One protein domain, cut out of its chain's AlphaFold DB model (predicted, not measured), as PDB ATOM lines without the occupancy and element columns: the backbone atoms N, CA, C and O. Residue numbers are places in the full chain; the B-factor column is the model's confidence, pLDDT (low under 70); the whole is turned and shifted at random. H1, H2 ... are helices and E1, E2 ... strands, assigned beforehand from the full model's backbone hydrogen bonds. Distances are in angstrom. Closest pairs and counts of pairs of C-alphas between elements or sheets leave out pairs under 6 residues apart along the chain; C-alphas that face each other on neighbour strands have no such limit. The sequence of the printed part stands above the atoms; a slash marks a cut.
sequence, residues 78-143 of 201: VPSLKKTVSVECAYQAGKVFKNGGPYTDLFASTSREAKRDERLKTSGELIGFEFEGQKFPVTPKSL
ATOM      1  N   VAL A  78     143.017 -37.469  20.155       96.94
ATOM      2  CA  VAL A  78     142.804 -37.271  18.719       96.94
ATOM      3  C   VAL A  78     143.646 -36.063  18.289       96.94
ATOM      4  O   VAL A  78     143.239 -34.920  18.536       96.94
ATOM      5  N   PRO A  79     144.835 -36.289  17.696       94.81
ATOM      6  CA  PRO A  79     145.765 -35.227  17.314       94.81
ATOM      7  C   PRO A  79     145.147 -34.141  16.429       94.81
ATOM      8  O   PRO A  79     145.317 -32.956  16.723       94.81
ATOM      9  N   SER A  80     144.377 -34.524  15.407       94.19
ATOM     10  CA  SER A  80     143.704 -33.597  14.485       94.19
ATOM     11  C   SER A  80     142.776 -32.597  15.190       94.19
ATOM     12  O   SER A  80     142.637 -31.459  14.743       94.19
ATOM     13  N   LEU A  81     142.196 -32.982  16.334       94.12
ATOM     14  CA  LEU A  81     141.329 -32.132  17.155       94.12
ATOM     15  C   LEU A  81     142.047 -31.473  18.336       94.12
ATOM     16  O   LEU A  81     141.455 -30.625  19.005       94.12
ATOM     17  N   LYS A  82     143.288 -31.880  18.628       96.00
ATOM     18  CA  LYS A  82     144.035 -31.530  19.849       96.00
ATOM     19  C   LYS A  82     143.220 -31.758  21.130       96.00
ATOM     20  O   LYS A  82     143.304 -30.973  22.073       96.00
ATOM     21  N   LYS A  83     142.408 -32.817  21.160       95.75
ATOM     22  CA  LYS A  83     141.477 -33.130  22.254       95.75
ATOM     23  C   LYS A  83     141.457 -34.622  22.546       95.75
ATOM     24  O   LYS A  83     141.796 -35.434  21.691       95.75
ATOM     25  N   THR A  84     141.032 -34.974  23.754       97.06
ATOM     26  CA  THR A  84     140.691 -36.350  24.112       97.06
ATOM     27  C   THR A  84     139.195 -36.583  23.963       97.06
ATOM     28  O   THR A  84     138.388 -35.696  24.243       97.06
ATOM     29  N   VAL A  85     138.835 -37.780  23.520       98.00
ATOM     30  CA  VAL A  85     137.452 -38.250  23.377       98.00
ATOM     31  C   VAL A  85     137.345 -39.649  23.965       98.00
ATOM     32  O   VAL A  85     138.358 -40.317  24.154       98.00
ATOM     33  N   SER A  86     136.142 -40.143  24.242       98.31
ATOM     34  CA  SER A  86     136.011 -41.535  24.677       98.31
ATOM     35  C   SER A  86     136.371 -42.512  23.548       98.31
ATOM     36  O   SER A  86     136.167 -42.219  22.366       98.31
ATOM     37  N   VAL A  87     136.854 -43.706  23.901       98.19
ATOM     38  CA  VAL A  87     137.077 -44.792  22.930       98.19
ATOM     39  C   VAL A  87     135.802 -45.107  22.139       98.19
ATOM     40  O   VAL A  87     135.880 -45.385  20.947       98.19
ATOM     41  N   GLU A  88     134.623 -45.027  22.764       98.00
ATOM     42  CA  GLU A  88     133.340 -45.196  22.076       98.00
ATOM     43  C   GLU A  88     133.147 -44.132  20.990       98.00
ATOM     44  O   GLU A  88     132.861 -44.491  19.850       98.00
ATOM     45  N   CYS A  89     133.347 -42.844  21.297       98.31
ATOM     46  CA  CYS A  89     133.233 -41.784  20.295       98.31
ATOM     47  C   CYS A  89     134.241 -41.986  19.162       98.31
ATOM     48  O   CYS A  89     133.859 -41.922  17.995       98.31
ATOM     49  N   ALA A  90     135.495 -42.317  19.488       98.25
ATOM     50  CA  ALA A  90     136.511 -42.588  18.475       98.25
ATOM     51  C   ALA A  90     136.146 -43.778  17.574       98.25
ATOM     52  O   ALA A  90     136.290 -43.708  16.353       98.25
ATOM     53  N   TYR A  91     135.618 -44.852  18.164       97.94
ATOM     54  CA  TYR A  91     135.206 -46.042  17.432       97.94
ATOM     55  C   TYR A  91     134.030 -45.767  16.489       97.94
ATOM     56  O   TYR A  91     134.040 -46.240  15.354       97.94
ATOM     57  N   GLN A  92     133.016 -45.017  16.935       98.06
ATOM     58  CA  GLN A  92     131.861 -44.696  16.090       98.06
ATOM     59  C   GLN A  92     132.213 -43.687  14.995       98.06
ATOM     60  O   GLN A  92     131.821 -43.893  13.847       98.06
ATOM     61  N   ALA A  93     132.988 -42.648  15.323       98.00
ATOM     62  CA  ALA A  93     133.438 -41.634  14.371       98.00
ATOM     63  C   ALA A  93     134.283 -42.234  13.241       98.00
ATOM     64  O   ALA A  93     134.141 -41.846  12.083       98.00
ATOM     65  N   GLY A  94     135.124 -43.218  13.571       97.75
ATOM     66  CA  GLY A  94     136.009 -43.856  12.606       97.75
ATOM     67  C   GLY A  94     135.331 -44.837  11.652       97.75
ATOM     68  O   GLY A  94     136.000 -45.363  10.774       97.75
ATOM     69  N   LYS A  95     134.035 -45.136  11.782       98.19
ATOM     70  CA  LYS A  95     133.360 -46.084  10.880       98.19
ATOM     71  C   LYS A  95     133.173 -45.515   9.479       98.19
ATOM     72  O   LYS A  95     132.618 -44.432   9.317       98.19
ATOM     73  N   VAL A  96     133.532 -46.306   8.472       98.38
ATOM     74  CA  VAL A  96     133.327 -45.989   7.055       98.38
ATOM     75  C   VAL A  96     132.340 -46.984   6.458       98.38
ATOM     76  O   VAL A  96     132.554 -48.198   6.492       98.38
ATOM     77  N   PHE A  97     131.248 -46.470   5.908       98.38
ATOM     78  CA  PHE A  97     130.168 -47.236   5.303       98.38
ATOM     79  C   PHE A  97     130.143 -47.054   3.787       98.38
ATOM     80  O   PHE A  97     130.683 -46.091   3.245       98.38
ATOM     81  N   LYS A  98     129.456 -47.963   3.092       98.12
ATOM     82  CA  LYS A  98     129.296 -47.925   1.634       98.12
ATOM     83  C   LYS A  98     128.788 -46.572   1.121       98.12
ATOM     84  O   LYS A  98     129.219 -46.137   0.059       98.12
ATOM     85  N   ASN A  99     127.891 -45.922   1.869       97.69
ATOM     86  CA  ASN A  99     127.251 -44.671   1.465       97.69
ATOM     87  C   ASN A  99     127.607 -43.482   2.382       97.69
ATOM     88  O   ASN A  99     126.877 -42.493   2.389       97.69
ATOM     89  N   GLY A 100     128.678 -43.556   3.183       96.75
ATOM     90  CA  GLY A 100     129.077 -42.422   4.023       96.75
ATOM     91  C   GLY A 100     130.133 -42.722   5.084       96.75
ATOM     92  O   GLY A 100     130.584 -43.851   5.249       96.75
ATOM     93  N   GLY A 101     130.503 -41.685   5.834       94.50
ATOM     94  CA  GLY A 101     131.561 -41.736   6.841       94.50
ATOM     95  C   GLY A 101     132.967 -41.516   6.252       94.50
ATOM     96  O   GLY A 101     133.110 -41.448   5.030       94.50
ATOM     97  N   PRO A 102     134.006 -41.391   7.100       96.81
ATOM     98  CA  PRO A 102     133.933 -41.374   8.563       96.81
ATOM     99  C   PRO A 102     133.168 -40.153   9.100       96.81
ATOM    100  O   PRO A 102     133.242 -39.060   8.541       96.81
ATOM    101  N   TYR A 103     132.397 -40.340  10.174       97.31
ATOM    102  CA  TYR A 103     131.594 -39.283  10.805       97.31
ATOM    103  C   TYR A 103     132.391 -38.613  11.920       97.31
ATOM    104  O   TYR A 103     132.142 -38.818  13.107       97.31
ATOM    105  N   THR A 104     133.403 -37.840  11.536       95.88
ATOM    106  CA  THR A 104     134.348 -37.213  12.473       95.88
ATOM    107  C   THR A 104     133.691 -36.197  13.410       95.88
ATOM    108  O   THR A 104     134.216 -35.923  14.485       95.88
ATOM    109  N   ASP A 105     132.495 -35.704  13.086       96.50
ATOM    110  CA  ASP A 105     131.694 -34.890  14.000       96.50
ATOM    111  C   ASP A 105     131.310 -35.639  15.294       96.50
ATOM    112  O   ASP A 105     131.198 -35.017  16.353       96.50
ATOM    113  N   LEU A 106     131.231 -36.979  15.261       97.69
ATOM    114  CA  LEU A 106     130.941 -37.814  16.436       97.69
ATOM    115  C   LEU A 106     132.038 -37.788  17.505       97.69
ATOM    116  O   LEU A 106     131.780 -38.161  18.651       97.69
ATOM    117  N   PHE A 107     133.245 -37.318  17.176       96.69
ATOM    118  CA  PHE A 107     134.288 -37.093  18.178       96.69
ATOM    119  C   PHE A 107     133.845 -36.090  19.255       96.69
ATOM    120  O   PHE A 107     134.256 -36.212  20.406       96.69
ATOM    121  N   ALA A 108     133.004 -35.113  18.902       94.50
ATOM    122  CA  ALA A 108     132.534 -34.077  19.820       94.50
ATOM    123  C   ALA A 108     131.250 -34.455  20.586       94.50
ATOM    124  O   ALA A 108     130.793 -33.676  21.423       94.50
ATOM    125  N   SER A 109     130.658 -35.620  20.313       96.12
ATOM    126  CA  SER A 109     129.438 -36.093  20.976       96.12
ATOM    127  C   SER A 109     129.730 -36.788  22.308       96.12
ATOM    128  O   SER A 109     130.859 -37.187  22.601       96.12
ATOM    129  N   THR A 110     128.691 -37.023  23.110       97.44
ATOM    130  CA  THR A 110     128.792 -37.993  24.207       97.44
ATOM    131  C   THR A 110     128.837 -39.425  23.665       97.44
ATOM    132  O   THR A 110     128.248 -39.737  22.629       97.44
ATOM    133  N   SER A 111     129.436 -40.352  24.421       96.56
ATOM    134  CA  SER A 111     129.500 -41.785  24.070       96.56
ATOM    135  C   SER A 111     128.123 -42.386  23.758       96.56
ATOM    136  O   SER A 111     127.980 -43.262  22.906       96.56
ATOM    137  N   ARG A 112     127.074 -41.905  24.440       96.00
ATOM    138  CA  ARG A 112     125.700 -42.376  24.239       96.00
ATOM    139  C   ARG A 112     125.088 -41.853  22.942       96.00
ATOM    140  O   ARG A 112     124.354 -42.607  22.308       96.00
ATOM    141  N   GLU A 113     125.351 -40.599  22.590       97.69
ATOM    142  CA  GLU A 113     124.904 -39.997  21.329       97.69
ATOM    143  C   GLU A 113     125.633 -40.637  20.153       97.69
ATOM    144  O   GLU A 113     124.974 -41.169  19.266       97.69
ATOM    145  N   ALA A 114     126.966 -40.728  20.215       97.62
ATOM    146  CA  ALA A 114     127.775 -41.351  19.171       97.62
ATOM    147  C   ALA A 114     127.336 -42.795  18.887       97.62
ATOM    148  O   ALA A 114     127.133 -43.175  17.738       97.62
ATOM    149  N   LYS A 115     127.098 -43.604  19.929       95.75
ATOM    150  CA  LYS A 115     126.614 -44.990  19.779       95.75
ATOM    151  C   LYS A 115     125.216 -45.095  19.158       95.75
ATOM    152  O   LYS A 115     124.862 -46.148  18.626       95.75
ATOM    153  N   ARG A 116     124.390 -44.056  19.298       96.88
ATOM    154  CA  ARG A 116     122.993 -44.025  18.841       96.88
ATOM    155  C   ARG A 116     122.800 -43.260  17.538       96.88
ATOM    156  O   ARG A 116     121.660 -43.173  17.097       96.88
ATOM    157  N   ASP A 117     123.863 -42.740  16.937       98.00
ATOM    158  CA  ASP A 117     123.763 -41.977  15.700       98.00
ATOM    159  C   ASP A 117     123.102 -42.811  14.586       98.00
ATOM    160  O   ASP A 117     123.489 -43.950  14.304       98.00
ATOM    161  N   GLU A 118     122.059 -42.254  13.970       97.25
ATOM    162  CA  GLU A 118     121.235 -42.967  12.991       97.25
ATOM    163  C   GLU A 118     121.975 -43.230  11.669       97.25
ATOM    164  O   GLU A 118     121.664 -44.199  10.964       97.25
ATOM    165  N   ARG A 119     123.025 -42.457  11.350       97.62
ATOM    166  CA  ARG A 119     123.875 -42.694  10.171       97.62
ATOM    167  C   ARG A 119     124.603 -44.030  10.268       97.62
ATOM    168  O   ARG A 119     124.867 -44.644   9.237       97.62
ATOM    169  N   LEU A 120     124.831 -44.548  11.477       95.75
ATOM    170  CA  LEU A 120     125.465 -45.854  11.690       95.75
ATOM    171  C   LEU A 120     124.608 -47.041  11.227       95.75
ATOM    172  O   LEU A 120     125.125 -48.149  11.100       95.75
ATOM    173  N   LYS A 121     123.303 -46.828  11.022       95.12
ATOM    174  CA  LYS A 121     122.355 -47.852  10.550       95.12
ATOM    175  C   LYS A 121     121.869 -47.588   9.130       95.12
ATOM    176  O   LYS A 121     121.515 -48.523   8.422       95.12
ATOM    177  N   THR A 122     121.813 -46.320   8.732       96.94
ATOM    178  CA  THR A 122     121.199 -45.891   7.468       96.94
ATOM    179  C   THR A 122     122.196 -45.772   6.311       96.94
ATOM    180  O   THR A 122     121.784 -45.780   5.155       96.94
ATOM    181  N   SER A 123     123.506 -45.752   6.583       97.44
ATOM    182  CA  SER A 123     124.539 -45.495   5.558       97.44
ATOM    183  C   SER A 123     125.049 -46.740   4.824       97.44
ATOM    184  O   SER A 123     126.064 -46.693   4.127       97.44
ATOM    185  N   GLY A 124     124.321 -47.851   4.932       97.19
ATOM    186  CA  GLY A 124     124.637 -49.108   4.261       97.19
ATOM    187  C   GLY A 124     125.612 -49.989   5.040       97.19
ATOM    188  O   GLY A 124     125.731 -49.901   6.259       97.19
ATOM    189  N   GLU A 125     126.280 -50.888   4.321       97.12
ATOM    190  CA  GLU A 125     127.238 -51.837   4.894       97.12
ATOM    191  C   GLU A 125     128.497 -51.125   5.408       97.12
ATOM    192  O   GLU A 125     128.994 -50.197   4.771       97.12
ATOM    193  N   LEU A 126     129.023 -51.570   6.551       97.19
ATOM    194  CA  LEU A 126     130.321 -51.132   7.061       97.19
ATOM    195  C   LEU A 126     131.431 -51.731   6.186       97.19
ATOM    196  O   LEU A 126     131.559 -52.950   6.123       97.19
ATOM    197  N   ILE A 127     132.242 -50.886   5.550       97.94
ATOM    198  CA  ILE A 127     133.297 -51.305   4.607       97.94
ATOM    199  C   ILE A 127     134.713 -51.127   5.162       97.94
ATOM    200  O   ILE A 127     135.667 -51.671   4.612       97.94
ATOM    201  N   GLY A 128     134.865 -50.400   6.269       98.12
ATOM    202  CA  GLY A 128     136.152 -50.220   6.926       98.12
ATOM    203  C   GLY A 128     136.079 -49.243   8.083       98.12
ATOM    204  O   GLY A 128     135.001 -48.814   8.503       98.12
ATOM    205  N   PHE A 129     137.255 -48.879   8.575       98.44
ATOM    206  CA  PHE A 129     137.412 -47.798   9.531       98.44
ATOM    207  C   PHE A 129     138.549 -46.871   9.111       98.44
ATOM    208  O   PHE A 129     139.476 -47.292   8.418       98.44
ATOM    209  N   GLU A 130     138.492 -45.624   9.554       98.25
ATOM    210  CA  GLU A 130     139.535 -44.630   9.363       98.25
ATOM    211  C   GLU A 130     139.742 -43.831  10.652       98.25
ATOM    212  O   GLU A 130     138.785 -43.390  11.285       98.25
ATOM    213  N   PHE A 131     140.997 -43.652  11.058       97.75
ATOM    214  CA  PHE A 131     141.361 -42.846  12.220       97.75
ATOM    215  C   PHE A 131     142.687 -42.141  11.954       97.75
ATOM    216  O   PHE A 131     143.677 -42.799  11.648       97.75
ATOM    217  N   GLU A 132     142.698 -40.808  12.050       95.12
ATOM    218  CA  GLU A 132     143.881 -39.969  11.798       95.12
ATOM    219  C   GLU A 132     144.579 -40.287  10.458       95.12
ATOM    220  O   GLU A 132     145.800 -40.386  10.372       95.12
ATOM    221  N   GLY A 133     143.786 -40.495   9.401       94.31
ATOM    222  CA  GLY A 133     144.268 -40.821   8.052       94.31
ATOM    223  C   GLY A 133     144.710 -42.277   7.852       94.31
ATOM    224  O   GLY A 133     144.978 -42.684   6.720       94.31
ATOM    225  N   GLN A 134     144.751 -43.092   8.909       97.44
ATOM    226  CA  GLN A 134     145.027 -44.522   8.808       97.44
ATOM    227  C   GLN A 134     143.740 -45.308   8.556       97.44
ATOM    228  O   GLN A 134     142.757 -45.153   9.280       97.44
ATOM    229  N   LYS A 135     143.769 -46.204   7.564       98.06
ATOM    230  CA  LYS A 135     142.645 -47.081   7.210       98.06
ATOM    231  C   LYS A 135     142.797 -48.463   7.835       98.06
ATOM    232  O   LYS A 135     143.883 -49.040   7.816       98.06
ATOM    233  N   PHE A 136     141.692 -49.014   8.324       98.19
ATOM    234  CA  PHE A 136     141.617 -50.343   8.925       98.19
ATOM    235  C   PHE A 136     140.559 -51.193   8.212       98.19
ATOM    236  O   PHE A 136     139.469 -50.696   7.906       98.19
ATOM    237  N   PRO A 137     140.840 -52.483   7.962       97.38
ATOM    238  CA  PRO A 137     139.869 -53.391   7.368       97.38
ATOM    239  C   PRO A 137     138.761 -53.761   8.364       97.38
ATOM    240  O   PRO A 137     138.937 -53.692   9.579       97.38
ATOM    241  N   VAL A 138     137.630 -54.247   7.846       95.50
ATOM    242  CA  VAL A 138     136.546 -54.826   8.668       95.50
ATOM    243  C   VAL A 138     136.876 -56.204   9.235       95.50
ATOM    244  O   VAL A 138     136.195 -56.677  10.141       95.50
ATOM    245  N   THR A 139     137.895 -56.872   8.690       94.75
ATOM    246  CA  THR A 139     138.366 -58.181   9.149       94.75
ATOM    247  C   THR A 139     139.873 -58.113   9.400       94.75
ATOM    248  O   THR A 139     140.594 -57.718   8.485       94.75
ATOM    249  N   PRO A 140     140.362 -58.511  10.591       93.62
ATOM    250  CA  PRO A 140     139.617 -59.064  11.731       93.62
ATOM    251  C   PRO A 140     138.631 -58.081  12.380       93.62
ATOM    252  O   PRO A 140     138.932 -56.905  12.559       93.62
ATOM    253  N   LYS A 141     137.454 -58.587  12.769       91.25
ATOM    254  CA  LYS A 141     136.297 -57.789  13.226       91.25
ATOM    255  C   LYS A 141     136.575 -56.862  14.406       91.25
ATOM    256  O   LYS A 141     135.905 -55.846  14.549       91.25
ATOM    257  N   SER A 142     137.533 -57.215  15.254       91.94
ATOM    258  CA  SER A 142     137.891 -56.425  16.426       91.94
ATOM    259  C   SER A 142     139.118 -55.543  16.246       91.94
ATOM    260  O   SER A 142     139.415 -54.769  17.149       91.94
ATOM    261  N   LEU A 143     139.834 -55.648  15.121       95.25
ATOM    262  CA  LEU A 143     141.160 -55.052  14.945       95.25
ATOM    263  C   LEU A 143     141.168 -53.558  15.282       95.25
ATOM    264  O   LEU A 143     141.963 -53.116  16.107       95.25
TER     265      LEU A 143
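AT A GLANCE: This is residues 78 to 143 of the 201 residues of an uncharacterized protein of Lachnospiraceae bacterium TWA4 (UniProt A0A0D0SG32). Three short helices, H1, H2 and H3, cluster in a triangle beside a small, staggered three-stranded sheet of E2, E3 and E4, with H1 touching both H2 and H3. E1 lies well away from the sheet, at the helices' side. The printed part has 66 residues, with four named helices and four named strands in the order E1 H1 E2 H2 H3 H4 E3 E4; the sheet runs E2 E3 E4, antiparallel, and the class is mixed. It is compact, with a radius of gyration of the C-alphas of 11.2 A and spans of 29 by 24 by 19 A.

HOW THE PARTS SIT: E1, residues 83 to 86, pairs with no named strand and meets H1, residues 87 to 93, only through their link. H1 touches H2, residues 104 to 108; their closest C-alphas, of Ala 93 and Thr 104, are 4.9 A apart. H1 touches H3, residues 111 to 116, closest at the C-alphas of Cys 89 and Ser 111, 5.3 A; they run the same way at a tilt of 37 degrees, only just steep. E2, residues 95 to 97, is antiparallel to E3, residues 126 to 131, with N 96 and O 128 at 2.9 A, within hydrogen-bond range. E3 and E4, residues 134 to 136, form a hairpin, with N 131 and O 134 at 2.9 A. H1 and H4, residues 119 to 122, only graze the sheet. Every O i to N i+4 pair is within range in H1 and H3; H2 has 0 of 1, but 2 of 2 O i to N i+3 pairs; H4 is too short for an i+4 pair.

IN THESE COORDINATES: E1 begins at C-alpha 83 (141.477, -33.130, 22.254) and spans 10.3 A; H1 spans 9.8 A and E3 14.7 A. E4 ends at C-alpha 136 (141.617, -50.343, 8.925).

THE WHOLE: The farthest C-alphas, of Lys 82 and Gly 124, are 30.5 A apart. The printed part has no cut, no link is long, and no printed residue is under 70 in pLDDT.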